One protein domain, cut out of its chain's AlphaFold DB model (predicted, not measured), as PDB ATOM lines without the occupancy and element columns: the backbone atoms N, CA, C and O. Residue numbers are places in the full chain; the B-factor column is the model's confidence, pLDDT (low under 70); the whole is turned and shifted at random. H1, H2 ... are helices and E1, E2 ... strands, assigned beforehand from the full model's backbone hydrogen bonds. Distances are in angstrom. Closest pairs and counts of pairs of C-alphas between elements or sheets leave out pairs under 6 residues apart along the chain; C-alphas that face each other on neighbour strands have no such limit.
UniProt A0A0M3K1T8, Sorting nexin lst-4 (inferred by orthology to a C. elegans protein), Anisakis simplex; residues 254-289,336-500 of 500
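This is residues 254 to 289 and 336 to 500 of the 500 residues of the protein "Sorting nexin lst-4 (inferred by orthology to a C. elegans protein)" of Anisakis simplex (UniProt A0A0M3K1T8). The model is a long rod of two helical strips lying side by side: H7 is one strip, and H4, H5 and H6, end to end and running the other way, make the other, with H6 and H7 joined as a hairpin at one end. H3 folds back on H4 towards the far end, H1 and H2 pack on H6, and the small hairpin of E1 and E2 packs on H7; residues 269 to 277 stick out. The printed part has 201 residues, with seven named helices and two named strands in the order H1 H2 E1 E2 H3 H4 H5 H6 H7; the sheet, E1 - E2, is antiparallel and the class is mostly helix. It is extended, with a radius of gyration of the C-alphas of 31.7 A and spans of 108 by 35 by 31 A.

H1, residues 254 to 257, touches residues 410 to 417 of H6, residues 408 to 430, closest at the C-alphas of Phe 255 and Val 414, 5.6 A. H2, residues 260 to 264, touches H6 with the C-alphas of Val 264 and Ala 418 closest, 7.0 A. H2 also touches the hub H7, residues 436 to 496, with the C-alphas of Val 264 and Arg 445 closest, 5.6 A. E1, residues 280 to 283, and E2, residues 286 to 289, form an antiparallel hairpin at 142 degrees; N 281 and O 288 are within hydrogen-bond range at 2.9 A. The closest C-alphas of E2 and H7 are those of Glu 288 and Ala 455, 4.6 A. H3, residues 338 to 348, and H4, residues 363 to 389, are a helical hairpin; they touch at Phe 345 and Gly 380, closest C-alphas 6.2 A, at a shallow tilt of 11 degrees, opposite ways. H3 and H7 are apart. H7 runs opposite ways to three helices that it touches: H4 at 8 degrees, closest C-alphas Ala 368 and Leu 496, 5.8 A; H5, residues 391 to 405, at 13 degrees, Leu 394 and Met 471, 6.3 A; and H6 at 18 degrees, Ala 418 and Val 446, 5.9 A. Every O i to N i+4 pair is within hydrogen-bond range in H2, H5 and H6; H3 has 5 of 7, H4 20 of 23 and H7 54 of 57, and H1 is too short for such a pair.

H1 begins at C-alpha 254 (65.534, -19.398, -25.674). H3 measures 16.1 A, H4 39.0 A, H5 20.9 A, H6 33.5 A and H7 90.1 A from first to last C-alpha. H7 runs from C-alpha 436 (92.430, -24.164, -17.858) to C-alpha 496 (9.251, -14.151, 15.184).

The C-alphas of Ala 361 and Asn 432, the two farthest apart, are 107.9 A apart. Residues 290 to 335 are not printed; C-alphas 289 and 336 are 37.5 A apart across this cut. The links H2 to E1 and H3 to H4 are long. The mean pLDDT of the printed part is 78.8, with residues 269 to 277 and 336 to 362 under 70.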
ATOM      1  N   ASN A 254      65.660 -20.494 -26.646       71.69
ATOM      2  CA  ASN A 254      65.534 -19.398 -25.674       71.69
ATOM      3  C   ASN A 254      66.877 -19.075 -24.994       71.69
ATOM      4  O   ASN A 254      67.196 -17.902 -24.841       71.69
ATOM      5  N   PHE A 255      67.705 -20.083 -24.691       79.56
ATOM      6  CA  PHE A 255      69.044 -19.936 -24.096       79.56
ATOM      7  C   PHE A 255      70.056 -19.170 -24.975       79.56
ATOM      8  O   PHE A 255      70.907 -18.442 -24.461       79.56
ATOM      9  N   VAL A 256      69.975 -19.307 -26.303       78.62
ATOM     10  CA  VAL A 256      70.812 -18.528 -27.235       78.62
ATOM     11  C   VAL A 256      70.205 -17.140 -27.463       78.62
ATOM     12  O   VAL A 256      70.920 -16.138 -27.471       78.62
ATOM     13  N   LYS A 257      68.876 -17.059 -27.588       77.69
ATOM     14  CA  LYS A 257      68.121 -15.818 -27.836       77.69
ATOM     15  C   LYS A 257      68.115 -14.841 -26.648       77.69
ATOM     16  O   LYS A 257      67.932 -13.647 -26.862       77.69
ATOM     17  N   SER A 258      68.331 -15.328 -25.426       75.12
ATOM     18  CA  SER A 258      68.496 -14.534 -24.196       75.12
ATOM     19  C   SER A 258      69.942 -14.102 -23.918       75.12
ATOM     20  O   SER A 258      70.215 -13.527 -22.868       75.12
ATOM     21  N   GLY A 259      70.884 -14.416 -24.818       82.00
ATOM     22  CA  GLY A 259      72.305 -14.111 -24.642       82.00
ATOM     23  C   GLY A 259      73.034 -15.007 -23.633       82.00
ATOM     24  O   GLY A 259      74.252 -14.888 -23.501       82.00
ATOM     25  N   MET A 260      72.348 -15.942 -22.965       83.38
ATOM     26  CA  MET A 260      72.940 -16.767 -21.902       83.38
ATOM     27  C   MET A 260      74.053 -17.695 -22.406       83.38
ATOM     28  O   MET A 260      75.060 -17.848 -21.715       83.38
ATOM     29  N   GLU A 261      73.968 -18.224 -23.636       85.69
ATOM     30  CA  GLU A 261      75.109 -18.923 -24.260       85.69
ATOM     31  C   GLU A 261      76.347 -18.008 -24.370       85.69
ATOM     32  O   GLU A 261      77.465 -18.439 -24.088       85.69
ATOM     33  N   ALA A 262      76.160 -16.737 -24.736       85.38
ATOM     34  CA  ALA A 262      77.254 -15.782 -24.902       85.38
ATOM     35  C   ALA A 262      77.808 -15.266 -23.562       85.38
ATOM     36  O   ALA A 262      79.007 -14.989 -23.457       85.38
ATOM     37  N   PHE A 263      76.965 -15.187 -22.527       87.00
ATOM     38  CA  PHE A 263      77.400 -14.958 -21.151       87.00
ATOM     39  C   PHE A 263      78.285 -16.112 -20.665       87.00
ATOM     40  O   PHE A 263      79.441 -15.863 -20.321       87.00
ATOM     41  N   VAL A 264      77.795 -17.359 -20.701       87.88
ATOM     42  CA  VAL A 264      78.538 -18.545 -20.231       87.88
ATOM     43  C   VAL A 264      79.874 -18.681 -20.964       87.88
ATOM     44  O   VAL A 264      80.921 -18.727 -20.325       87.88
ATOM     45  N   LEU A 265      79.869 -18.643 -22.301       86.88
ATOM     46  CA  LEU A 265      81.074 -18.825 -23.124       86.88
ATOM     47  C   LEU A 265      82.029 -17.614 -23.138       86.88
ATOM     48  O   LEU A 265      82.971 -17.592 -23.925       86.88
ATOM     49  N   SER A 266      81.806 -16.587 -22.309       82.62
ATOM     50  CA  SER A 266      82.622 -15.358 -22.269       82.62
ATOM     51  C   SER A 266      82.745 -14.600 -23.606       82.62
ATOM     52  O   SER A 266      83.638 -13.766 -23.759       82.62
ATOM     53  N   THR A 267      81.850 -14.843 -24.570       82.00
ATOM     54  CA  THR A 267      81.840 -14.144 -25.868       82.00
ATOM     55  C   THR A 267      81.067 -12.824 -25.811       82.00
ATOM     56  O   THR A 267      81.354 -11.910 -26.586       82.00
ATOM     57  N   ALA A 268      80.138 -12.680 -24.860       74.31
ATOM     58  CA  ALA A 268      79.503 -11.411 -24.534       74.31
ATOM     59  C   ALA A 268      80.457 -10.500 -23.741       74.31
ATOM     60  O   ALA A 268      80.906 -10.838 -22.642       74.31
ATOM     61  N   LYS A 269      80.707  -9.296 -24.268       60.00
ATOM     62  CA  LYS A 269      81.273  -8.181 -23.498       60.00
ATOM     63  C   LYS A 269      80.127  -7.468 -22.782       60.00
ATOM     64  O   LYS A 269      79.323  -6.816 -23.439       60.00
ATOM     65  N   MET A 270      80.061  -7.563 -21.457       54.34
ATOM     66  CA  MET A 270      79.145  -6.739 -20.662       54.34
ATOM     67  C   MET A 270      79.749  -5.334 -20.543       54.34
ATOM     68  O   MET A 270      80.682  -5.117 -19.774       54.34
ATOM     69  N   THR A 271      79.305  -4.416 -21.404       49.75
ATOM     70  CA  THR A 271      79.902  -3.078 -21.576       49.75
ATOM     71  C   THR A 271      79.251  -1.985 -20.729       49.75
ATOM     72  O   THR A 271      79.809  -0.895 -20.626       49.75
ATOM     73  N   THR A 272      78.101  -2.260 -20.119       48.78
ATOM     74  CA  THR A 272      77.408  -1.372 -19.181       48.78
ATOM     75  C   THR A 272      77.582  -1.873 -17.749       48.78
ATOM     76  O   THR A 272      77.594  -3.080 -17.500       48.78
ATOM     77  N   LYS A 273      77.675  -0.951 -16.781       48.47
ATOM     78  CA  LYS A 273      77.277  -1.289 -15.408       48.47
ATOM     79  C   LYS A 273      75.760  -1.517 -15.419       48.47
ATOM     80  O   LYS A 273      75.073  -0.727 -16.068       48.47
ATOM     81  N   PRO A 274      75.230  -2.541 -14.736       56.44
ATOM     82  CA  PRO A 274      73.796  -2.617 -14.516       56.44
ATOM     83  C   PRO A 274      73.384  -1.497 -13.547       56.44
ATOM     84  O   PRO A 274      74.110  -1.193 -12.598       56.44
ATOM     85  N   GLU A 275      72.252  -0.851 -13.819       53.22
ATOM     86  CA  GLU A 275      71.701   0.227 -12.979       53.22
ATOM     87  C   GLU A 275      71.068  -0.331 -11.692       53.22
ATOM     88  O   GLU A 275      71.071   0.324 -10.652       53.22
ATOM     89  N   GLU A 276      70.603  -1.580 -11.759       56.03
ATOM     90  CA  GLU A 276      70.055  -2.377 -10.665       56.03
ATOM     91  C   GLU A 276      71.008  -3.554 -10.387       56.03
ATOM     92  O   GLU A 276      71.447  -4.240 -11.311       56.03
ATOM     93  N   CYS A 277      71.379  -3.782  -9.125       63.94
ATOM     94  CA  CYS A 277      72.316  -4.840  -8.745       63.94
ATOM     95  C   CYS A 277      71.747  -5.645  -7.576       63.94
ATOM     96  O   CYS A 277      71.661  -5.147  -6.454       63.94
ATOM     97  N   HIS A 278      71.363  -6.890  -7.857       73.25
ATOM     98  CA  HIS A 278      70.961  -7.861  -6.846       73.25
ATOM     99  C   HIS A 278      72.181  -8.684  -6.435       73.25
ATOM    100  O   HIS A 278      72.914  -9.197  -7.281       73.25
ATOM    101  N   GLU A 279      72.395  -8.790  -5.132       80.38
ATOM    102  CA  GLU A 279      73.474  -9.561  -4.526       80.38
ATOM    103  C   GLU A 279      72.903 -10.870  -3.969       80.38
ATOM    104  O   GLU A 279      71.776 -10.893  -3.472       80.38
ATOM    105  N   ILE A 280      73.676 -11.949  -4.074       85.88
ATOM    106  CA  ILE A 280      73.354 -13.252  -3.486       85.88
ATOM    107  C   ILE A 280      74.321 -13.460  -2.329       85.88
ATOM    108  O   ILE A 280      75.536 -13.365  -2.520       85.88
ATOM    109  N   ILE A 281      73.787 -13.758  -1.153       89.00
ATOM    110  CA  ILE A 281      74.564 -14.068   0.046       89.00
ATOM    111  C   ILE A 281      74.438 -15.554   0.372       89.00
ATOM    112  O   ILE A 281      73.382 -16.160   0.210       89.00
ATOM    113  N   LEU A 282      75.547 -16.155   0.800       87.94
ATOM    114  CA  LEU A 282      75.585 -17.546   1.239       87.94
ATOM    115  C   LEU A 282      75.262 -17.598   2.733       87.94
ATOM    116  O   LEU A 282      75.935 -16.949   3.533       87.94
ATOM    117  N   THR A 283      74.244 -18.374   3.089       88.38
ATOM    118  CA  THR A 283      73.825 -18.640   4.471       88.38
ATOM    119  C   THR A 283      73.953 -20.127   4.785       88.38
ATOM    120  O   THR A 283      74.111 -20.950   3.882       88.38
ATOM    121  N   ASP A 284      73.787 -20.488   6.057       87.88
ATOM    122  CA  ASP A 284      73.783 -21.880   6.530       87.88
ATOM    123  C   ASP A 284      72.685 -22.751   5.879       87.88
ATOM    124  O   ASP A 284      72.736 -23.976   5.958       87.88
ATOM    125  N   LYS A 285      71.685 -22.127   5.233       83.38
ATOM    126  CA  LYS A 285      70.597 -22.800   4.503       83.38
ATOM    127  C   LYS A 285      70.818 -22.873   2.990       83.38
ATOM    128  O   LYS A 285      70.109 -23.617   2.318       83.38
ATOM    129  N   GLY A 286      71.775 -22.115   2.452       87.38
ATOM    130  CA  GLY A 286      72.013 -21.982   1.015       87.38
ATOM    131  C   GLY A 286      72.153 -20.525   0.545       87.38
ATOM    132  O   GLY A 286      72.276 -19.610   1.367       87.38
ATOM    133  N   PRO A 287      72.178 -20.294  -0.780       86.56
ATOM    134  CA  PRO A 287      72.178 -18.954  -1.360       86.56
ATOM    135  C   PRO A 287      70.803 -18.284  -1.209       86.56
ATOM    136  O   PRO A 287      69.808 -18.830  -1.676       86.56
ATOM    137  N   GLU A 288      70.750 -17.079  -0.639       83.19
ATOM    138  CA  GLU A 288      69.547 -16.231  -0.621       83.19
ATOM    139  C   GLU A 288      69.812 -14.872  -1.292       83.19
ATOM    140  O   GLU A 288      70.952 -14.402  -1.375       83.19
ATOM    141  N   TRP A 289      68.756 -14.213  -1.773       84.69
ATOM    142  CA  TRP A 289      68.846 -12.842  -2.282       84.69
ATOM    143  C   TRP A 289      69.010 -11.831  -1.137       84.69
ATOM    144  O   TRP A 289      68.198 -11.790  -0.209       84.69
ATOM    145  N   ARG A 336      34.129 -11.093 -14.139       45.31
ATOM    146  CA  ARG A 336      33.473 -12.199 -14.862       45.31
ATOM    147  C   ARG A 336      32.885 -13.268 -13.939       45.31
ATOM    148  O   ARG A 336      31.748 -13.659 -14.174       45.31
ATOM    149  N   CYS A 337      33.590 -13.689 -12.888       38.03
ATOM    150  CA  CYS A 337      33.127 -14.766 -11.998       38.03
ATOM    151  C   CYS A 337      31.834 -14.404 -11.243       38.03
ATOM    152  O   CYS A 337      30.893 -15.196 -11.217       38.03
ATOM    153  N   LEU A 338      31.727 -13.166 -10.740       39.88
ATOM    154  CA  LEU A 338      30.533 -12.675 -10.035       39.88
ATOM    155  C   LEU A 338      29.235 -12.770 -10.861       39.88
ATOM    156  O   LEU A 338      28.152 -12.807 -10.285       39.88
ATOM    157  N   CYS A 339      29.300 -12.804 -12.197       37.69
ATOM    158  CA  CYS A 339      28.107 -12.791 -13.050       37.69
ATOM    159  C   CYS A 339      27.275 -14.082 -12.975       37.69
ATOM    160  O   CYS A 339      26.055 -14.002 -13.092       37.69
ATOM    161  N   ALA A 340      27.905 -15.243 -12.761       35.25
ATOM    162  CA  ALA A 340      27.198 -16.521 -12.652       35.25
ATOM    163  C   ALA A 340      26.463 -16.638 -11.304       35.25
ATOM    164  O   ALA A 340      25.253 -16.864 -11.265       35.25
ATOM    165  N   ILE A 341      27.176 -16.363 -10.205       39.81
ATOM    166  CA  ILE A 341      26.631 -16.347  -8.835       39.81
ATOM    167  C   ILE A 341      25.478 -15.331  -8.728       39.81
ATOM    168  O   ILE A 341      24.409 -15.646  -8.203       39.81
ATOM    169  N   ARG A 342      25.651 -14.141  -9.328       44.66
ATOM    170  CA  ARG A 342      24.630 -13.082  -9.416       44.66
ATOM    171  C   ARG A 342      23.329 -13.527 -10.087       44.66
ATOM    172  O   ARG A 342      22.298 -12.926  -9.791       44.66
ATOM    173  N   LYS A 343      23.353 -14.519 -10.985       41.69
ATOM    174  CA  LYS A 343      22.135 -15.080 -11.590       41.69
ATOM    175  C   LYS A 343      21.489 -16.111 -10.661       41.69
ATOM    176  O   LYS A 343      20.303 -15.998 -10.367       41.69
ATOM    177  N   PHE A 344      22.284 -17.044 -10.136       36.38
ATOM    178  CA  PHE A 344      21.806 -18.181  -9.337       36.38
ATOM    179  C   PHE A 344      20.969 -17.760  -8.112       36.38
ATOM    180  O   PHE A 344      19.884 -18.290  -7.893       36.38
ATOM    181  N   PHE A 345      21.417 -16.749  -7.357       40.81
ATOM    182  CA  PHE A 345      20.670 -16.238  -6.194       40.81
ATOM    183  C   PHE A 345      19.518 -15.285  -6.552       40.81
ATOM    184  O   PHE A 345      18.565 -15.148  -5.786       40.81
ATOM    185  N   ARG A 346      19.585 -14.618  -7.710       42.53
ATOM    186  CA  ARG A 346      18.628 -13.576  -8.121       42.53
ATOM    187  C   ARG A 346      17.365 -14.152  -8.749       42.53
ATOM    188  O   ARG A 346      16.278 -13.641  -8.490       42.53
ATOM    189  N   ASP A 347      17.511 -15.226  -9.515       38.69
ATOM    190  CA  ASP A 347      16.387 -15.911 -10.155       38.69
ATOM    191  C   ASP A 347      15.629 -16.814  -9.151       38.69
ATOM    192  O   ASP A 347      14.442 -17.080  -9.333       38.69
ATOM    193  N   GLY A 348      16.277 -17.227  -8.049       42.53
ATOM    194  CA  GLY A 348      15.714 -18.150  -7.052       42.53
ATOM    195  C   GLY A 348      14.680 -17.572  -6.070       42.53
ATOM    196  O   GLY A 348      13.873 -18.331  -5.542       42.53
ATOM    197  N   TYR A 349      14.657 -16.255  -5.824       47.78
ATOM    198  CA  TYR A 349      13.809 -15.635  -4.782       47.78
ATOM    199  C   TYR A 349      12.916 -14.491  -5.296       47.78
ATOM    200  O   TYR A 349      12.903 -13.375  -4.771       47.78
ATOM    201  N   ASN A 350      12.071 -14.772  -6.293       41.09
ATOM    202  CA  ASN A 350      11.039 -13.829  -6.747       41.09
ATOM    203  C   ASN A 350       9.795 -13.822  -5.820       41.09
ATOM    204  O   ASN A 350       8.661 -14.076  -6.232       41.09
ATOM    205  N   ALA A 351      10.011 -13.519  -4.534       41.72
ATOM    206  CA  ALA A 351       9.018 -13.617  -3.453       41.72
ATOM    207  C   ALA A 351       7.766 -12.725  -3.626       41.72
ATOM    208  O   ALA A 351       6.772 -12.901  -2.921       41.72
ATOM    209  N   LYS A 352       7.770 -11.802  -4.600       40.22
ATOM    210  CA  LYS A 352       6.647 -10.902  -4.926       40.22
ATOM    211  C   LYS A 352       5.368 -11.630  -5.362       40.22
ATOM    212  O   LYS A 352       4.302 -11.023  -5.325       40.22
ATOM    213  N   SER A 353       5.458 -12.903  -5.754       43.00
ATOM    214  CA  SER A 353       4.291 -13.723  -6.113       43.00
ATOM    215  C   SER A 353       3.512 -14.244  -4.893       43.00
ATOM    216  O   SER A 353       2.289 -14.363  -4.939       43.00
ATOM    217  N   LEU A 354       4.197 -14.536  -3.779       43.25
ATOM    218  CA  LEU A 354       3.644 -15.393  -2.720       43.25
ATOM    219  C   LEU A 354       2.689 -14.665  -1.754       43.25
ATOM    220  O   LEU A 354       1.790 -15.279  -1.184       43.25
ATOM    221  N   ILE A 355       2.845 -13.349  -1.578       50.34
ATOM    222  CA  ILE A 355       2.122 -12.564  -0.560       50.34
ATOM    223  C   ILE A 355       0.924 -11.819  -1.180       50.34
ATOM    224  O   ILE A 355       0.809 -10.596  -1.081       50.34
ATOM    225  N   LYS A 356       0.022 -12.560  -1.840       46.78
ATOM    226  CA  LYS A 356      -1.258 -12.027  -2.361       46.78
ATOM    227  C   LYS A 356      -2.517 -12.688  -1.778       46.78
ATOM    228  O   LYS A 356      -3.623 -12.256  -2.085       46.78
ATOM    229  N   PHE A 357      -2.356 -13.677  -0.895       49.41
ATOM    230  CA  PHE A 357      -3.445 -14.302  -0.138       49.41
ATOM    231  C   PHE A 357      -3.071 -14.441   1.343       49.41
ATOM    232  O   PHE A 357      -2.210 -15.244   1.694       49.41
ATOM    233  N   THR A 358      -3.742 -13.696   2.224       47.72
ATOM    234  CA  THR A 358      -3.935 -14.077   3.639       47.72
ATOM    235  C   THR A 358      -5.063 -13.251   4.260       47.72
ATOM    236  O   THR A 358      -5.296 -12.105   3.875       47.72
ATOM    237  N   PHE A 359      -5.808 -13.857   5.184       51.72
ATOM    238  CA  PHE A 359      -7.030 -13.300   5.773       51.72
ATOM    239  C   PHE A 359      -6.734 -12.520   7.066       51.72
ATOM    240  O   PHE A 359      -5.733 -12.778   7.735       51.72
ATOM    241  N   SER A 360      -7.622 -11.598   7.458       52.75
ATOM    242  CA  SER A 360      -7.367 -10.608   8.526       52.75
ATOM    243  C   SER A 360      -7.122 -11.173   9.939       52.75
ATOM    244  O   SER A 360      -6.797 -10.400  10.837       52.75
ATOM    245  N   ALA A 361      -7.273 -12.483  10.150       56.06
ATOM    246  CA  ALA A 361      -7.045 -13.151  11.432       56.06
ATOM    247  C   ALA A 361      -5.557 -13.429  11.735       56.06
ATOM    248  O   ALA A 361      -5.161 -13.394  12.894       56.06
ATOM    249  N   ASN A 362      -4.715 -13.646  10.716       65.69
ATOM    250  CA  ASN A 362      -3.331 -14.125  10.888       65.69
ATOM    251  C   ASN A 362      -2.282 -13.024  10.643       65.69
ATOM    252  O   ASN A 362      -1.254 -13.257  10.002       65.69
ATOM    253  N   GLN A 363      -2.540 -11.804  11.127       75.31
ATOM    254  CA  GLN A 363      -1.624 -10.662  10.979       75.31
ATOM    255  C   GLN A 363      -0.183 -10.920  11.467       75.31
ATOM    256  O   GLN A 363       0.726 -10.622  10.691       75.31
ATOM    257  N   PRO A 364       0.084 -11.482  12.668       78.94
ATOM    258  CA  PRO A 364       1.463 -11.661  13.139       78.94
ATOM    259  C   PRO A 364       2.254 -12.661  12.281       78.94
ATOM    260  O   PRO A 364       3.364 -12.351  11.853       78.94
ATOM    261  N   VAL A 365       1.655 -13.795  11.897       77.56
ATOM    262  CA  VAL A 365       2.265 -14.755  10.953       77.56
ATOM    263  C   VAL A 365       2.488 -14.121   9.572       77.56
ATOM    264  O   VAL A 365       3.533 -14.314   8.954       77.56
ATOM    265  N   THR A 366       1.548 -13.295   9.098       78.31
ATOM    266  CA  THR A 366       1.682 -12.555   7.826       78.31
ATOM    267  C   THR A 366       2.796 -11.497   7.890       78.31
ATOM    268  O   THR A 366       3.429 -11.208   6.873       78.31
ATOM    269  N   ALA A 367       3.066 -10.922   9.065       78.81
ATOM    270  CA  ALA A 367       4.193 -10.022   9.295       78.81
ATOM    271  C   ALA A 367       5.528 -10.787   9.343       78.81
ATOM    272  O   ALA A 367       6.458 -10.411   8.631       78.81
ATOM    273  N   ALA A 368       5.600 -11.903  10.077       79.12
ATOM    274  CA  ALA A 368       6.779 -12.772  10.119       79.12
ATOM    275  C   ALA A 368       7.162 -13.306   8.723       79.12
ATOM    276  O   ALA A 368       8.344 -13.350   8.380       79.12
ATOM    277  N   LEU A 369       6.175 -13.621   7.872       79.25
ATOM    278  CA  LEU A 369       6.394 -14.037   6.482       79.25
ATOM    279  C   LEU A 369       6.962 -12.912   5.599       79.25
ATOM    280  O   LEU A 369       7.839 -13.164   4.771       79.25
ATOM    281  N   LYS A 370       6.510 -11.664   5.791       80.56
ATOM    282  CA  LYS A 370       7.080 -10.491   5.105       80.56
ATOM    283  C   LYS A 370       8.522 -10.234   5.539       80.56
ATOM    284  O   LYS A 370       9.371 -10.032   4.675       80.56
ATOM    285  N   GLU A 371       8.806 -10.301   6.839       84.50
ATOM    286  CA  GLU A 371      10.168 -10.113   7.357       84.50
ATOM    287  C   GLU A 371      11.102 -11.246   6.911       84.50
ATOM    288  O   GLU A 371      12.240 -11.006   6.527       84.50
ATOM    289  N   THR A 372      10.595 -12.480   6.836       80.00
ATOM    290  CA  THR A 372      11.324 -13.619   6.257       80.00
ATOM    291  C   THR A 372      11.720 -13.344   4.807       80.00
ATOM    292  O   THR A 372      12.883 -13.507   4.447       80.00
ATOM    293  N   ALA A 373      10.785 -12.878   3.972       76.00
ATOM    294  CA  ALA A 373      11.075 -12.538   2.578       76.00
ATOM    295  C   ALA A 373      12.073 -11.369   2.437       76.00
ATOM    296  O   ALA A 373      12.864 -11.354   1.495       76.00
ATOM    297  N   HIS A 374      12.059 -10.415   3.373       79.88
ATOM    298  CA  HIS A 374      13.017  -9.310   3.441       79.88
ATOM    299  C   HIS A 374      14.426  -9.796   3.829       79.88
ATOM    300  O   HIS A 374      15.381  -9.551   3.095       79.88
ATOM    301  N   VAL A 375      14.554 -10.574   4.905       82.56
ATOM    302  CA  VAL A 375      15.840 -11.121   5.367       82.56
ATOM    303  C   VAL A 375      16.460 -12.085   4.347       82.56
ATOM    304  O   VAL A 375      17.662 -12.014   4.112       82.56
ATOM    305  N   PHE A 376      15.679 -12.929   3.660       79.81
ATOM    306  CA  PHE A 376      16.224 -13.760   2.571       79.81
ATOM    307  C   PHE A 376      16.731 -12.931   1.375       79.81
ATOM    308  O   PHE A 376      17.690 -13.341   0.720       79.81
ATOM    309  N   HIS A 377      16.148 -11.757   1.105       79.19
ATOM    310  CA  HIS A 377      16.680 -10.836   0.097       79.19
ATOM    311  C   HIS A 377      18.016 -10.219   0.543       79.19
ATOM    312  O   HIS A 377      18.975 -10.222  -0.228       79.19
ATOM    313  N   GLU A 378      18.110  -9.780   1.801       82.56
ATOM    314  CA  GLU A 378      19.346  -9.223   2.364       82.56
ATOM    315  C   GLU A 378      20.468 -10.262   2.497       82.56
ATOM    316  O   GLU A 378      21.622  -9.938   2.227       82.56
ATOM    317  N   ILE A 379      20.156 -11.530   2.788       82.12
ATOM    318  CA  ILE A 379      21.126 -12.639   2.721       82.12
ATOM    319  C   ILE A 379      21.672 -12.800   1.289       82.12
ATOM    320  O   ILE A 379      22.876 -12.978   1.106       82.12
ATOM    321  N   GLY A 380      20.824 -12.673   0.262       79.12
ATOM    322  CA  GLY A 380      21.259 -12.674  -1.141       79.12
ATOM    323  C   GLY A 380      22.174 -11.491  -1.491       79.12
ATOM    324  O   GLY A 380      23.203 -11.674  -2.146       79.12
ATOM    325  N   ASN A 381      21.847 -10.291  -1.001       79.31
ATOM    326  CA  ASN A 381      22.682  -9.096  -1.158       79.31
ATOM    327  C   ASN A 381      24.031  -9.249  -0.422       79.31
ATOM    328  O   ASN A 381      25.080  -8.907  -0.972       79.31
ATOM    329  N   ALA A 382      24.026  -9.839   0.777       80.19
ATOM    330  CA  ALA A 382      25.222 -10.131   1.563       80.19
ATOM    331  C   ALA A 382      26.131 -11.177   0.890       80.19
ATOM    332  O   ALA A 382      27.349 -11.013   0.918       80.19
ATOM    333  N   HIS A 383      25.575 -12.201   0.228       82.44
ATOM    334  CA  HIS A 383      26.355 -13.147  -0.584       82.44
ATOM    335  C   HIS A 383      27.072 -12.462  -1.762       82.44
ATOM    336  O   HIS A 383      28.252 -12.732  -1.989       82.44
ATOM    337  N   GLU A 384      26.401 -11.565  -2.502       80.50
ATOM    338  CA  GLU A 384      27.052 -10.820  -3.595       80.50
ATOM    339  C   GLU A 384      28.136  -9.853  -3.070       80.50
ATOM    340  O   GLU A 384      29.091  -9.563  -3.788       80.50
ATOM    341  N   GLU A 385      28.027  -9.367  -1.830       81.81
ATOM    342  CA  GLU A 385      29.018  -8.471  -1.226       81.81
ATOM    343  C   GLU A 385      30.208  -9.206  -0.579       81.81
ATOM    344  O   GLU A 385      31.346  -8.808  -0.826       81.81
ATOM    345  N   SER A 386      29.995 -10.303   0.162       77.94
ATOM    346  CA  SER A 386      31.088 -11.062   0.808       77.94
ATOM    347  C   SER A 386      32.107 -11.562  -0.214       77.94
ATOM    348  O   SER A 386      33.305 -11.360  -0.029       77.94
ATOM    349  N   ALA A 387      31.633 -12.079  -1.356       78.44
ATOM    350  CA  ALA A 387      32.481 -12.587  -2.435       78.44
ATOM    351  C   ALA A 387      33.515 -11.560  -2.950       78.44
ATOM    352  O   ALA A 387      34.611 -11.938  -3.357       78.44
ATOM    353  N   LYS A 388      33.218 -10.254  -2.888       82.19
ATOM    354  CA  LYS A 388      34.157  -9.177  -3.273       82.19
ATOM    355  C   LYS A 388      35.243  -8.934  -2.216       82.19
ATOM    356  O   LYS A 388      36.282  -8.339  -2.498       82.19
ATOM    357  N   GLN A 389      34.982  -9.337  -0.973       80.75
ATOM    358  CA  GLN A 389      35.805  -9.061   0.205       80.75
ATOM    359  C   GLN A 389      36.693 -10.253   0.601       80.75
ATOM    360  O   GLN A 389      37.757 -10.035   1.202       80.75
ATOM    361  N   ASP A 390      36.286 -11.478   0.249       84.00
ATOM    362  CA  ASP A 390      36.987 -12.740   0.515       84.00
ATOM    363  C   ASP A 390      37.462 -13.470  -0.765       84.00
ATOM    364  O   ASP A 390      38.670 -13.647  -0.943       84.00
ATOM    365  N   LEU A 391      36.556 -13.839  -1.674       80.94
ATOM    366  CA  LEU A 391      36.822 -14.679  -2.846       80.94
ATOM    367  C   LEU A 391      37.565 -13.946  -3.973       80.94
ATOM    368  O   LEU A 391      38.518 -14.497  -4.519       80.94
ATOM    369  N   ASP A 392      37.189 -12.710  -4.311       80.12
ATOM    370  CA  ASP A 392      37.888 -11.925  -5.341       80.12
ATOM    371  C   ASP A 392      39.384 -11.709  -4.980       80.12
ATOM    372  O   ASP A 392      40.234 -11.997  -5.826       80.12
ATOM    373  N   PRO A 393      39.764 -11.324  -3.736       80.38
ATOM    374  CA  PRO A 393      41.166 -11.295  -3.295       80.38
ATOM    375  C   PRO A 393      41.896 -12.649  -3.351       80.38
ATOM    376  O   PRO A 393      43.068 -12.694  -3.733       80.38
ATOM    377  N   LEU A 394      41.219 -13.748  -2.992       79.25
ATOM    378  CA  LEU A 394      41.754 -15.112  -3.097       79.25
ATOM    379  C   LEU A 394      42.074 -15.458  -4.564       79.25
ATOM    380  O   LEU A 394      43.186 -15.884  -4.879       79.25
ATOM    381  N   LEU A 395      41.134 -15.207  -5.479       79.06
ATOM    382  CA  LEU A 395      41.313 -15.433  -6.914       79.06
ATOM    383  C   LEU A 395      42.407 -14.535  -7.508       79.06
ATOM    384  O   LEU A 395      43.231 -15.019  -8.283       79.06
ATOM    385  N   ASP A 396      42.462 -13.256  -7.130       79.31
ATOM    386  CA  ASP A 396      43.520 -12.317  -7.528       79.31
ATOM    387  C   ASP A 396      44.922 -12.857  -7.200       79.31
ATOM    388  O   ASP A 396      45.811 -12.839  -8.056       79.31
ATOM    389  N   CYS A 397      45.124 -13.370  -5.982       77.25
ATOM    390  CA  CYS A 397      46.403 -13.940  -5.561       77.25
ATOM    391  C   CYS A 397      46.734 -15.228  -6.341       77.25
ATOM    392  O   CYS A 397      47.837 -15.368  -6.878       77.25
ATOM    393  N   LEU A 398      45.762 -16.132  -6.512       78.31
ATOM    394  CA  LEU A 398      45.932 -17.357  -7.303       78.31
ATOM    395  C   LEU A 398      46.278 -17.063  -8.778       78.31
ATOM    396  O   LEU A 398      47.173 -17.700  -9.342       78.31
ATOM    397  N   TYR A 399      45.642 -16.066  -9.404       77.62
ATOM    398  CA  TYR A 399      45.983 -15.622 -10.762       77.62
ATOM    399  C   TYR A 399      47.358 -14.941 -10.838       77.62
ATOM    400  O   TYR A 399      48.082 -15.141 -11.823       77.62
ATOM    401  N   SER A 400      47.761 -14.191  -9.807       78.88
ATOM    402  CA  SER A 400      49.125 -13.666  -9.688       78.88
ATOM    403  C   SER A 400      50.148 -14.804  -9.656       78.88
ATOM    404  O   SER A 400      51.055 -14.813 -10.494       78.88
ATOM    405  N   TYR A 401      49.957 -15.808  -8.792       80.19
ATOM    406  CA  TYR A 401      50.846 -16.969  -8.681       80.19
ATOM    407  C   TYR A 401      50.894 -17.825  -9.946       80.19
ATOM    408  O   TYR A 401      51.994 -18.153 -10.393       80.19
ATOM    409  N   LYS A 402      49.753 -18.103 -10.600       78.75
ATOM    410  CA  LYS A 402      49.711 -18.765 -11.921       78.75
ATOM    411  C   LYS A 402      50.633 -18.070 -12.928       78.75
ATOM    412  O   LYS A 402      51.328 -18.727 -13.699       78.75
ATOM    413  N   GLY A 403      50.668 -16.738 -12.905       76.75
ATOM    414  CA  GLY A 403      51.511 -15.941 -13.789       76.75
ATOM    415  C   GLY A 403      52.987 -15.816 -13.380       76.75
ATOM    416  O   GLY A 403      53.803 -15.498 -14.244       76.75
ATOM    417  N   ILE A 404      53.340 -16.029 -12.108       78.44
ATOM    418  CA  ILE A 404      54.740 -16.086 -11.643       78.44
ATOM    419  C   ILE A 404      55.320 -17.470 -11.965       78.44
ATOM    420  O   ILE A 404      56.360 -17.581 -12.613       78.44
ATOM    421  N   LEU A 405      54.596 -18.534 -11.599       81.56
ATOM    422  CA  LEU A 405      54.986 -19.930 -11.823       81.56
ATOM    423  C   LEU A 405      55.194 -20.259 -13.310       81.56
ATOM    424  O   LEU A 405      56.076 -21.049 -13.635       81.56
ATOM    425  N   ALA A 406      54.472 -19.594 -14.218       83.69
ATOM    426  CA  ALA A 406      54.655 -19.724 -15.665       83.69
ATOM    427  C   ALA A 406      56.085 -19.405 -16.167       83.69
ATOM    428  O   ALA A 406      56.456 -19.865 -17.242       83.69
ATOM    429  N   GLY A 407      56.896 -18.647 -15.413       81.00
ATOM    430  CA  GLY A 407      58.301 -18.374 -15.755       81.00
ATOM    431  C   GLY A 407      59.297 -19.458 -15.317       81.00
ATOM    432  O   GLY A 407      60.412 -19.518 -15.838       81.00
ATOM    433  N   MET A 408      58.911 -20.338 -14.385       84.56
ATOM    434  CA  MET A 408      59.809 -21.340 -13.794       84.56
ATOM    435  C   MET A 408      60.367 -22.359 -14.806       84.56
ATOM    436  O   MET A 408      61.569 -22.634 -14.739       84.56
ATOM    437  N   PRO A 409      59.593 -22.888 -15.781       87.38
ATOM    438  CA  PRO A 409      60.132 -23.830 -16.763       87.38
ATOM    439  C   PRO A 409      61.256 -23.231 -17.617       87.38
ATOM    440  O   PRO A 409      62.264 -23.894 -17.850       87.38
ATOM    441  N   ASP A 410      61.132 -21.970 -18.048       84.50
ATOM    442  CA  ASP A 410      62.183 -21.285 -18.818       84.50
ATOM    443  C   ASP A 410      63.444 -21.041 -17.966       84.50
ATOM    444  O   ASP A 410      64.556 -21.262 -18.450       84.50
ATOM    445  N   MET A 411      63.295 -20.673 -16.686       86.38
ATOM    446  CA  MET A 411      64.422 -20.528 -15.751       86.38
ATOM    447  C   MET A 411      65.200 -21.845 -15.583       86.38
ATOM    448  O   MET A 411      66.421 -21.885 -15.765       86.38
ATOM    449  N   VAL A 412      64.492 -22.945 -15.308       87.81
ATOM    450  CA  VAL A 412      65.093 -24.281 -15.163       87.81
ATOM    451  C   VAL A 412      65.721 -24.750 -16.483       87.81
ATOM    452  O   VAL A 412      66.816 -25.317 -16.477       87.81
ATOM    453  N   ASN A 413      65.105 -24.451 -17.631       89.56
ATOM    454  CA  ASN A 413      65.671 -24.752 -18.949       89.56
ATOM    455  C   ASN A 413      66.959 -23.963 -19.245       89.56
ATOM    456  O   ASN A 413      67.882 -24.516 -19.852       89.56
ATOM    457  N   VAL A 414      67.069 -22.707 -18.795       88.06
ATOM    458  CA  VAL A 414      68.309 -21.917 -18.893       88.06
ATOM    459  C   VAL A 414      69.418 -22.542 -18.042       88.06
ATOM    460  O   VAL A 414      70.520 -22.749 -18.554       88.06
ATOM    461  N   HIS A 415      69.133 -22.929 -16.794       92.69
ATOM    462  CA  HIS A 415      70.108 -23.615 -15.935       92.69
ATOM    463  C   HIS A 415      70.534 -24.980 -16.510       92.69
ATOM    464  O   HIS A 415      71.726 -25.239 -16.666       92.69
ATOM    465  N   LYS A 416      69.587 -25.818 -16.952       93.06
ATOM    466  CA  LYS A 416      69.855 -27.107 -17.623       93.06
ATOM    467  C   LYS A 416      70.727 -26.946 -18.877       93.06
ATOM    468  O   LYS A 416      71.603 -27.777 -19.140       93.06
ATOM    469  N   SER A 417      70.542 -25.855 -19.619       92.50
ATOM    470  CA  SER A 417      71.370 -25.505 -20.779       92.50
ATOM    471  C   SER A 417      72.784 -25.073 -20.367       92.50
ATOM    472  O   SER A 417      73.756 -25.506 -20.985       92.50
ATOM    473  N   ALA A 418      72.924 -24.290 -19.292       91.56
ATOM    474  CA  ALA A 418      74.221 -23.900 -18.735       91.56
ATOM    475  C   ALA A 418      75.010 -25.111 -18.197       91.56
ATOM    476  O   ALA A 418      76.175 -25.285 -18.548       91.56
ATOM    477  N   MET A 419      74.361 -26.017 -17.457       94.06
ATOM    478  CA  MET A 419      74.968 -27.269 -16.976       94.06
ATOM    479  C   MET A 419      75.403 -28.190 -18.125       94.06
ATOM    480  O   MET A 419      76.449 -28.835 -18.055       94.06
ATOM    481  N   SER A 420      74.648 -28.210 -19.229       93.62
ATOM    482  CA  SER A 420      75.048 -28.925 -20.451       93.62
ATOM    483  C   SER A 420      76.310 -28.327 -21.091       93.62
ATOM    484  O   SER A 420      77.134 -29.064 -21.628       93.62
ATOM    485  N   LYS A 421      76.502 -27.001 -21.005       89.81
ATOM    486  CA  LYS A 421      77.734 -26.328 -21.454       89.81
ATOM    487  C   LYS A 421      78.921 -26.557 -20.521       89.81
ATOM    488  O   LYS A 421      80.038 -26.627 -21.024       89.81
ATOM    489  N   LEU A 422      78.696 -26.706 -19.213       93.38
ATOM    490  CA  LEU A 422      79.756 -27.032 -18.254       93.38
ATOM    491  C   LEU A 422      80.372 -28.406 -18.550       93.38
ATOM    492  O   LEU A 422      81.573 -28.491 -18.776       93.38
ATOM    493  N   ARG A 423      79.542 -29.446 -18.697       93.50
ATOM    494  CA  ARG A 423      79.998 -30.815 -19.016       93.50
ATOM    495  C   ARG A 423      80.782 -30.893 -20.333       93.50
ATOM    496  O   ARG A 423      81.793 -31.584 -20.428       93.50
ATOM    497  N   GLU A 424      80.335 -30.158 -21.351       91.12
ATOM    498  CA  GLU A 424      81.047 -30.046 -22.632       91.12
ATOM    499  C   GLU A 424      82.375 -29.280 -22.492       91.12
ATOM    500  O   GLU A 424      83.369 -29.636 -23.125       91.12
ATOM    501  N   ASN A 425      82.433 -28.255 -21.639       91.62
ATOM    502  CA  ASN A 425      83.672 -27.546 -21.337       91.62
ATOM    503  C   ASN A 425      84.680 -28.432 -20.587       91.62
ATOM    504  O   ASN A 425      85.856 -28.437 -20.946       91.62
ATOM    505  N   GLU A 426      84.226 -29.224 -19.618       91.31
ATOM    506  CA  GLU A 426      85.050 -30.190 -18.881       91.31
ATOM    507  C   GLU A 426      85.632 -31.251 -19.826       91.31
ATOM    508  O   GLU A 426      86.842 -31.495 -19.816       91.31
ATOM    509  N   ARG A 427      84.812 -31.795 -20.739       92.38
ATOM    510  CA  ARG A 427      85.262 -32.701 -21.810       92.38
ATOM    511  C   ARG A 427      86.333 -32.059 -22.701       92.38
ATOM    512  O   ARG A 427      87.383 -32.655 -22.932       92.38
ATOM    513  N   LEU A 428      86.105 -30.833 -23.177       89.44
ATOM    514  CA  LEU A 428      87.068 -30.105 -24.013       89.44
ATOM    515  C   LEU A 428      88.352 -29.714 -23.260       89.44
ATOM    516  O   LEU A 428      89.411 -29.617 -23.884       89.44
ATOM    517  N   SER A 429      88.280 -29.518 -21.941       90.12
ATOM    518  CA  SER A 429      89.443 -29.278 -21.083       90.12
ATOM    519  C   SER A 429      90.295 -30.541 -20.930       90.12
ATOM    520  O   SER A 429      91.512 -30.457 -21.066       90.12
ATOM    521  N   MET A 430      89.683 -31.715 -20.722       89.12
ATOM    522  CA  MET A 430      90.403 -33.002 -20.693       89.12
ATOM    523  C   MET A 430      91.070 -33.324 -22.040       89.12
ATOM    524  O   MET A 430      92.164 -33.878 -22.084       89.12
ATOM    525  N   GLU A 431      90.452 -32.916 -23.150       92.12
ATOM    526  CA  GLU A 431      91.017 -33.047 -24.499       92.12
ATOM    527  C   GLU A 431      92.098 -31.994 -24.832       92.12
ATOM    528  O   GLU A 431      92.567 -31.954 -25.969       92.12
ATOM    529  N   ASN A 432      92.490 -31.133 -23.880       89.19
ATOM    530  CA  ASN A 432      93.417 -30.001 -24.057       89.19
ATOM    531  C   ASN A 432      93.011 -29.008 -25.174       89.19
ATOM    532  O   ASN A 432      93.843 -28.273 -25.705       89.19
ATOM    533  N   LYS A 433      91.720 -28.957 -25.532       88.31
ATOM    534  CA  LYS A 433      91.166 -28.073 -26.580       88.31
ATOM    535  C   LYS A 433      90.741 -26.702 -26.053       88.31
ATOM    536  O   LYS A 433      90.459 -25.806 -26.846       88.31
ATOM    537  N   VAL A 434      90.682 -26.541 -24.732       87.06
ATOM    538  CA  VAL A 434      90.351 -25.298 -24.023       87.06
ATOM    539  C   VAL A 434      91.390 -25.084 -22.922       87.06
ATOM    540  O   VAL A 434      91.798 -26.034 -22.260       87.06
ATOM    541  N   SER A 435      91.833 -23.839 -22.723       91.25
ATOM    542  CA  SER A 435      92.778 -23.502 -21.651       91.25
ATOM    543  C   SER A 435      92.130 -23.657 -20.271       91.25
ATOM    544  O   SER A 435      90.979 -23.264 -20.087       91.25
ATOM    545  N   THR A 436      92.881 -24.108 -19.263       89.50
ATOM    546  CA  THR A 436      92.430 -24.164 -17.858       89.50
ATOM    547  C   THR A 436      91.866 -22.819 -17.381       89.50
ATOM    548  O   THR A 436      90.814 -22.763 -16.752       89.50
ATOM    549  N   ALA A 437      92.506 -21.710 -17.771       89.31
ATOM    550  CA  ALA A 437      92.067 -20.349 -17.447       89.31
ATOM    551  C   ALA A 437      90.829 -19.879 -18.241       89.31
ATOM    552  O   ALA A 437      90.338 -18.771 -18.027       89.31
ATOM    553  N   GLU A 438      90.335 -20.674 -19.189       88.75
ATOM    554  CA  GLU A 438      89.060 -20.485 -19.888       88.75
ATOM    555  C   GLU A 438      87.976 -21.417 -19.350       88.75
ATOM    556  O   GLU A 438      86.854 -20.958 -19.140       88.75
ATOM    557  N   ALA A 439      88.327 -22.665 -19.028       89.12
ATOM    558  CA  ALA A 439      87.443 -23.590 -18.330       89.12
ATOM    559  C   ALA A 439      86.964 -23.015 -16.985       89.12
ATOM    560  O   ALA A 439      85.762 -22.942 -16.739       89.12
ATOM    561  N   GLU A 440      87.873 -22.466 -16.174       90.94
ATOM    562  CA  GLU A 440      87.519 -21.856 -14.883       90.94
ATOM    563  C   GLU A 440      86.584 -20.640 -15.027       90.94
ATOM    564  O   GLU A 440      85.667 -20.436 -14.231       90.94
ATOM    565  N   ARG A 441      86.756 -19.848 -16.096       89.12
ATOM    566  CA  ARG A 441      85.864 -18.717 -16.413       89.12
ATOM    567  C   ARG A 441      84.475 -19.162 -16.864       89.12
ATOM    568  O   ARG A 441      83.531 -18.394 -16.697       89.12
ATOM    569  N   ILE A 442      84.357 -20.347 -17.458       90.44
ATOM    570  CA  ILE A 442      83.073 -20.936 -17.846       90.44
ATOM    571  C   ILE A 442      82.394 -21.542 -16.613       90.44
ATOM    572  O   ILE A 442      81.231 -21.215 -16.377       90.44
ATOM    573  N   ARG A 443      83.119 -22.305 -15.777       91.69
ATOM    574  CA  ARG A 443      82.617 -22.840 -14.497       91.69
ATOM    575  C   ARG A 443      82.049 -21.736 -13.607       91.69
ATOM    576  O   ARG A 443      80.844 -21.715 -13.393       91.69
ATOM    577  N   SER A 444      82.858 -20.732 -13.261       91.38
ATOM    578  CA  SER A 444      82.450 -19.604 -12.407       91.38
ATOM    579  C   SER A 444      81.183 -18.869 -12.887       91.38
ATOM    580  O   SER A 444      80.429 -18.327 -12.077       91.38
ATOM    581  N   ARG A 445      80.899 -18.864 -14.199       90.50
ATOM    582  CA  ARG A 445      79.667 -18.283 -14.762       90.50
ATOM    583  C   ARG A 445      78.468 -19.225 -14.712       90.50
ATOM    584  O   ARG A 445      77.347 -18.743 -14.580       90.50
ATOM    585  N   VAL A 446      78.676 -20.536 -14.809       90.88
ATOM    586  CA  VAL A 446      77.622 -21.533 -14.569       90.88
ATOM    587  C   VAL A 446      77.291 -21.606 -13.075       90.88
ATOM    588  O   VAL A 446      76.112 -21.663 -12.730       90.88
ATOM    589  N   ASP A 447      78.282 -21.472 -12.193       90.69
ATOM    590  CA  ASP A 447      78.083 -21.370 -10.742       90.69
ATOM    591  C   ASP A 447      77.207 -20.157 -10.400       90.69
ATOM    592  O   ASP A 447      76.201 -20.295  -9.711       90.69
ATOM    593  N   ALA A 448      77.510 -18.978 -10.961       88.25
ATOM    594  CA  ALA A 448      76.703 -17.768 -10.771       88.25
ATOM    595  C   ALA A 448      75.237 -17.930 -11.229       88.25
ATOM    596  O   ALA A 448      74.328 -17.442 -10.561       88.25
ATOM    597  N   ILE A 449      74.988 -18.648 -12.335       89.19
ATOM    598  CA  ILE A 449      73.623 -18.999 -12.775       89.19
ATOM    599  C   ILE A 449      72.967 -19.960 -11.775       89.19
ATOM    600  O   ILE A 449      71.784 -19.827 -11.479       89.19
ATOM    601  N   SER A 450      73.726 -20.923 -11.253       92.12
ATOM    602  CA  SER A 450      73.236 -21.936 -10.317       92.12
ATOM    603  C   SER A 450      72.833 -21.312  -8.979       92.12
ATOM    604  O   SER A 450      71.719 -21.544  -8.520       92.12
ATOM    605  N   TYR A 451      73.671 -20.442  -8.407       89.69
ATOM    606  CA  TYR A 451      73.343 -19.696  -7.190       89.69
ATOM    607  C   TYR A 451      72.123 -18.783  -7.371       89.69
ATOM    608  O   TYR A 451      71.272 -18.748  -6.488       89.69
ATOM    609  N   ALA A 452      71.989 -18.096  -8.515       88.25
ATOM    610  CA  ALA A 452      70.829 -17.242  -8.787       88.25
ATOM    611  C   ALA A 452      69.518 -18.038  -8.905       88.25
ATOM    612  O   ALA A 452      68.487 -17.606  -8.401       88.25
ATOM    613  N   VAL A 453      69.559 -19.214  -9.538       89.12
ATOM    614  CA  VAL A 453      68.383 -20.088  -9.677       89.12
ATOM    615  C   VAL A 453      68.003 -20.742  -8.349       89.12
ATOM    616  O   VAL A 453      66.818 -20.830  -8.049       89.12
ATOM    617  N   LEU A 454      68.978 -21.140  -7.525       88.06
ATOM    618  CA  LEU A 454      68.717 -21.649  -6.175       88.06
ATOM    619  C   LEU A 454      68.107 -20.569  -5.268       88.06
ATOM    620  O   LEU A 454      67.090 -20.834  -4.631       88.06
ATOM    621  N   ALA A 455      68.665 -19.352  -5.271       85.06
ATOM    622  CA  ALA A 455      68.147 -18.226  -4.491       85.06
ATOM    623  C   ALA A 455      66.723 -17.825  -4.911       85.06
ATOM    624  O   ALA A 455      65.874 -17.605  -4.050       85.06
ATOM    625  N   GLU A 456      66.429 -17.780  -6.216       86.38
ATOM    626  CA  GLU A 456      65.078 -17.489  -6.712       86.38
ATOM    627  C   GLU A 456      64.081 -18.607  -6.369       86.38
ATOM    628  O   GLU A 456      62.941 -18.326  -6.001       86.38
ATOM    629  N   MET A 457      64.501 -19.877  -6.441       87.06
ATOM    630  CA  MET A 457      63.646 -21.009  -6.076       87.06
ATOM    631  C   MET A 457      63.310 -21.026  -4.583       87.06
ATOM    632  O   MET A 457      62.130 -21.147  -4.253       87.06
ATOM    633  N   ASP A 458      64.294 -20.885  -3.689       85.62
ATOM    634  CA  ASP A 458      64.046 -20.850  -2.241       85.62
ATOM    635  C   ASP A 458      63.161 -19.655  -1.863       85.62
ATOM    636  O   ASP A 458      62.114 -19.818  -1.233       85.62
ATOM    637  N   PHE A 459      63.488 -18.468  -2.382       84.75
ATOM    638  CA  PHE A 459      62.707 -17.252  -2.183       84.75
ATOM    639  C   PHE A 459      61.250 -17.396  -2.657       84.75
ATOM    640  O   PHE A 459      60.318 -17.099  -1.909       84.75
ATOM    641  N   GLN A 460      61.018 -17.926  -3.864       85.50
ATOM    642  CA  GLN A 460      59.664 -18.165  -4.378       85.50
ATOM    643  C   GLN A 460      58.947 -19.334  -3.669       85.50
ATOM    644  O   GLN A 460      57.717 -19.424  -3.721       85.50
ATOM    645  N   HIS A 461      59.665 -20.245  -3.007       85.75
ATOM    646  CA  HIS A 461      59.067 -21.233  -2.107       85.75
ATOM    647  C   HIS A 461      58.645 -20.604  -0.773       85.75
ATOM    648  O   HIS A 461      57.522 -20.852  -0.333       85.75
ATOM    649  N   HIS A 462      59.484 -19.750  -0.181       86.12
ATOM    650  CA  HIS A 462      59.196 -19.044   1.065       86.12
ATOM    651  C   HIS A 462      58.004 -18.085   0.931       86.12
ATOM    652  O   HIS A 462      57.010 -18.243   1.642       86.12
ATOM    653  N   GLU A 463      58.063 -17.152  -0.025       83.44
ATOM    654  CA  GLU A 463      57.007 -16.152  -0.246       83.44
ATOM    655  C   GLU A 463      55.673 -16.838  -0.591       83.44
ATOM    656  O   GLU A 463      54.635 -16.473  -0.050       83.44
ATOM    657  N   ARG A 464      55.692 -17.910  -1.402       86.31
ATOM    658  CA  ARG A 464      54.483 -18.698  -1.710       86.31
ATOM    659  C   ARG A 464      53.888 -19.362  -0.469       86.31
ATOM    660  O   ARG A 464      52.667 -19.444  -0.370       86.31
ATOM    661  N   GLY A 465      54.721 -19.846   0.451       84.06
ATOM    662  CA  GLY A 465      54.267 -20.445   1.705       84.06
ATOM    663  C   GLY A 465      53.545 -19.434   2.595       84.06
ATOM    664  O   GLY A 465      52.420 -19.687   3.027       84.06
ATOM    665  N   GLU A 466      54.160 -18.273   2.826       86.75
ATOM    666  CA  GLU A 466      53.586 -17.223   3.676       86.75
ATOM    667  C   GLU A 466      52.396 -16.500   3.018       86.75
ATOM    668  O   GLU A 466      51.421 -16.207   3.713       86.75
ATOM    669  N   ASP A 467      52.406 -16.276   1.699       85.44
ATOM    670  CA  ASP A 467      51.260 -15.715   0.968       85.44
ATOM    671  C   ASP A 467      50.053 -16.661   1.036       85.44
ATOM    672  O   ASP A 467      48.961 -16.230   1.404       85.44
ATOM    673  N   PHE A 468      50.216 -17.961   0.742       87.12
ATOM    674  CA  PHE A 468      49.092 -18.912   0.770       87.12
ATOM    675  C   PHE A 468      48.508 -19.084   2.177       87.12
ATOM    676  O   PHE A 468      47.289 -19.158   2.334       87.12
ATOM    677  N   LYS A 469      49.369 -19.108   3.198       89.81
ATOM    678  CA  LYS A 469      49.009 -19.144   4.621       89.81
ATOM    679  C   LYS A 469      48.154 -17.936   5.022       89.81
ATOM    680  O   LYS A 469      47.080 -18.119   5.592       89.81
ATOM    681  N   GLN A 470      48.592 -16.720   4.688       86.94
ATOM    682  CA  GLN A 470      47.852 -15.486   4.984       86.94
ATOM    683  C   GLN A 470      46.542 -15.400   4.185       86.94
ATOM    684  O   GLN A 470      45.485 -15.142   4.756       86.94
ATOM    685  N   MET A 471      46.603 -15.675   2.880       87.44
ATOM    686  CA  MET A 471      45.469 -15.670   1.953       87.44
ATOM    687  C   MET A 471      44.358 -16.632   2.393       87.44
ATOM    688  O   MET A 471      43.195 -16.238   2.465       87.44
ATOM    689  N   MET A 472      44.706 -17.888   2.698       90.31
ATOM    690  CA  MET A 472      43.726 -18.907   3.076       90.31
ATOM    691  C   MET A 472      43.173 -18.674   4.486       90.31
ATOM    692  O   MET A 472      41.970 -18.818   4.690       90.31
ATOM    693  N   GLY A 473      44.008 -18.241   5.440       89.62
ATOM    694  CA  GLY A 473      43.549 -17.843   6.775       89.62
ATOM    695  C   GLY A 473      42.522 -16.709   6.707       89.62
ATOM    696  O   GLY A 473      41.389 -16.871   7.157       89.62
ATOM    697  N   ALA A 474      42.868 -15.606   6.036       88.25
ATOM    698  CA  ALA A 474      41.987 -14.446   5.894       88.25
ATOM    699  C   ALA A 474      40.709 -14.727   5.075       88.25
ATOM    700  O   ALA A 474      39.711 -14.026   5.247       88.25
ATOM    701  N   TYR A 475      40.720 -15.723   4.181       89.19
ATOM    702  CA  TYR A 475      39.518 -16.203   3.490       89.19
ATOM    703  C   TYR A 475      38.598 -16.985   4.443       89.19
ATOM    704  O   TYR A 475      37.413 -16.666   4.559       89.19
ATOM    705  N   LEU A 476      39.145 -17.968   5.165       92.50
ATOM    706  CA  LEU A 476      38.377 -18.828   6.070       92.50
ATOM    707  C   LEU A 476      37.811 -18.060   7.274       92.50
ATOM    708  O   LEU A 476      36.662 -18.291   7.645       92.50
ATOM    709  N   GLU A 477      38.556 -17.104   7.837       94.25
ATOM    710  CA  GLU A 477      38.069 -16.217   8.907       94.25
ATOM    711  C   GLU A 477      36.839 -15.404   8.473       94.25
ATOM    712  O   GLU A 477      35.852 -15.318   9.208       94.25
ATOM    713  N   LYS A 478      36.863 -14.841   7.256       90.00
ATOM    714  CA  LYS A 478      35.738 -14.073   6.700       90.00
ATOM    715  C   LYS A 478      34.529 -14.953   6.423       90.00
ATOM    716  O   LYS A 478      33.428 -14.599   6.832       90.00
ATOM    717  N   GLN A 479      34.733 -16.112   5.797       90.44
ATOM    718  CA  GLN A 479      33.661 -17.070   5.532       90.44
ATOM    719  C   GLN A 479      33.012 -17.573   6.833       90.44
ATOM    720  O   GLN A 479      31.786 -17.631   6.919       90.44
ATOM    721  N   ALA A 480      33.796 -17.853   7.879       92.75
ATOM    722  CA  ALA A 480      33.269 -18.237   9.188       92.75
ATOM    723  C   ALA A 480      32.398 -17.130   9.813       92.75
ATOM    724  O   ALA A 480      31.268 -17.394  10.229       92.75
ATOM    725  N   ALA A 481      32.882 -15.881   9.822       93.81
ATOM    726  CA  ALA A 481      32.123 -14.730  10.320       93.81
ATOM    727  C   ALA A 481      30.854 -14.441   9.491       93.81
ATOM    728  O   ALA A 481      29.820 -14.060  10.039       93.81
ATOM    729  N   PHE A 482      30.913 -14.657   8.175       91.19
ATOM    730  CA  PHE A 482      29.789 -14.490   7.258       91.19
ATOM    731  C   PHE A 482      28.658 -15.496   7.537       91.19
ATOM    732  O   PHE A 482      27.506 -15.092   7.721       91.19
ATOM    733  N   TYR A 483      28.970 -16.794   7.644       92.56
ATOM    734  CA  TYR A 483      27.956 -17.820   7.922       92.56
ATOM    735  C   TYR A 483      27.386 -17.737   9.348       92.56
ATOM    736  O   TYR A 483      26.188 -17.950   9.528       92.56
ATOM    737  N   ASP A 484      28.185 -17.346  10.346       95.25
ATOM    738  CA  ASP A 484      27.694 -16.986  11.687       95.25
ATOM    739  C   ASP A 484      26.713 -15.790  11.634       95.25
ATOM    740  O   ASP A 484      25.649 -15.811  12.263       95.25
ATOM    741  N   GLY A 485      27.003 -14.785  10.801       93.88
ATOM    742  CA  GLY A 485      26.097 -13.669  10.516       93.88
ATOM    743  C   GLY A 485      24.758 -14.096   9.898       93.88
ATOM    744  O   GLY A 485      23.709 -13.572  10.288       93.88
ATOM    745  N   ILE A 486      24.756 -15.071   8.982       90.31
ATOM    746  CA  ILE A 486      23.523 -15.659   8.423       90.31
ATOM    747  C   ILE A 486      22.773 -16.469   9.490       90.31
ATOM    748  O   ILE A 486      21.564 -16.295   9.658       90.31
ATOM    749  N   ALA A 487      23.468 -17.313  10.258       92.12
ATOM    750  CA  ALA A 487      22.858 -18.139  11.302       92.12
ATOM    751  C   ALA A 487      22.124 -17.290  12.357       92.12
ATOM    752  O   ALA A 487      21.026 -17.646  12.794       92.12
ATOM    753  N   LYS A 488      22.678 -16.124  12.714       95.31
ATOM    754  CA  LYS A 488      22.040 -15.140  13.605       95.31
ATOM    755  C   LYS A 488      20.781 -14.511  12.999       95.31
ATOM    756  O   LYS A 488      19.774 -14.395  13.698       95.31
ATOM    757  N   GLN A 489      20.792 -14.168  11.708       91.12
ATOM    758  CA  GLN A 489      19.605 -13.651  11.009       91.12
ATOM    759  C   GLN A 489      18.470 -14.686  10.968       91.12
ATOM    760  O   GLN A 489      17.341 -14.381  11.356       91.12
ATOM    761  N   LEU A 490      18.774 -15.931  10.588       87.94
ATOM    762  CA  LEU A 490      17.794 -17.023  10.557       87.94
ATOM    763  C   LEU A 490      17.265 -17.367  11.963       87.94
ATOM    764  O   LEU A 490      16.076 -17.637  12.128       87.94
ATOM    765  N   SER A 491      18.115 -17.282  12.991       93.44
ATOM    766  CA  SER A 491      17.702 -17.458  14.392       93.44
ATOM    767  C   SER A 491      16.726 -16.370  14.854       93.44
ATOM    768  O   SER A 491      15.777 -16.670  15.575       93.44
ATOM    769  N   SER A 492      16.920 -15.122  14.411       93.50
ATOM    770  CA  SER A 492      16.000 -14.011  14.683       93.50
ATOM    771  C   SER A 492      14.622 -14.249  14.049       93.50
ATOM    772  O   SER A 492      13.603 -14.173  14.737       93.50
ATOM    773  N   LEU A 493      14.580 -14.654  12.771       88.44
ATOM    774  CA  LEU A 493      13.331 -15.039  12.097       88.44
ATOM    775  C   LEU A 493      12.598 -16.167  12.835       88.44
ATOM    776  O   LEU A 493      11.385 -16.095  13.026       88.44
ATOM    777  N   ALA A 494      13.322 -17.190  13.295       88.94
ATOM    778  CA  ALA A 494      12.737 -18.311  14.028       88.94
ATOM    779  C   ALA A 494      12.085 -17.895  15.363       88.94
ATOM    780  O   ALA A 494      11.173 -18.577  15.827       88.94
ATOM    781  N   VAL A 495      12.511 -16.781  15.974       93.12
ATOM    782  CA  VAL A 495      11.858 -16.208  17.162       93.12
ATOM    783  C   VAL A 495      10.564 -15.476  16.795       93.12
ATOM    784  O   VAL A 495       9.593 -15.592  17.541       93.12
ATOM    785  N   LEU A 496      10.489 -14.805  15.638       88.69
ATOM    786  CA  LEU A 496       9.251 -14.151  15.184       88.69
ATOM    787  C   LEU A 496       8.089 -15.152  15.084       88.69
ATOM    788  O   LEU A 496       7.014 -14.879  15.603       88.69
ATOM    789  N   TYR A 497       8.320 -16.337  14.511       85.38
ATOM    790  CA  TYR A 497       7.296 -17.390  14.396       85.38
ATOM    791  C   TYR A 497       6.952 -18.108  15.711       85.38
ATOM    792  O   TYR A 497       5.941 -18.798  15.766       85.38
ATOM    793  N   ARG A 498       7.768 -17.980  16.767       88.19
ATOM    794  CA  ARG A 498       7.433 -18.493  18.112       88.19
ATOM    795  C   ARG A 498       6.553 -17.529  18.910       88.19
ATOM    796  O   ARG A 498       5.978 -17.932  19.915       88.19
ATOM    797  N   ASN A 499       6.474 -16.277  18.462       79.31
ATOM    798  CA  ASN A 499       5.797 -15.170  19.133       79.31
ATOM    799  C   ASN A 499       4.588 -14.651  18.319       79.31
ATOM    800  O   ASN A 499       4.139 -13.528  18.559       79.31
ATOM    801  N   ALA A 500       4.115 -15.426  17.334       70.88
ATOM    802  CA  ALA A 500       3.123 -15.047  16.324       70.88
ATOM    803  C   ALA A 500       1.910 -15.988  16.298       70.88
ATOM    804  O   ALA A 500       0.831 -15.482  15.919       70.88
TER     805      ALA A 500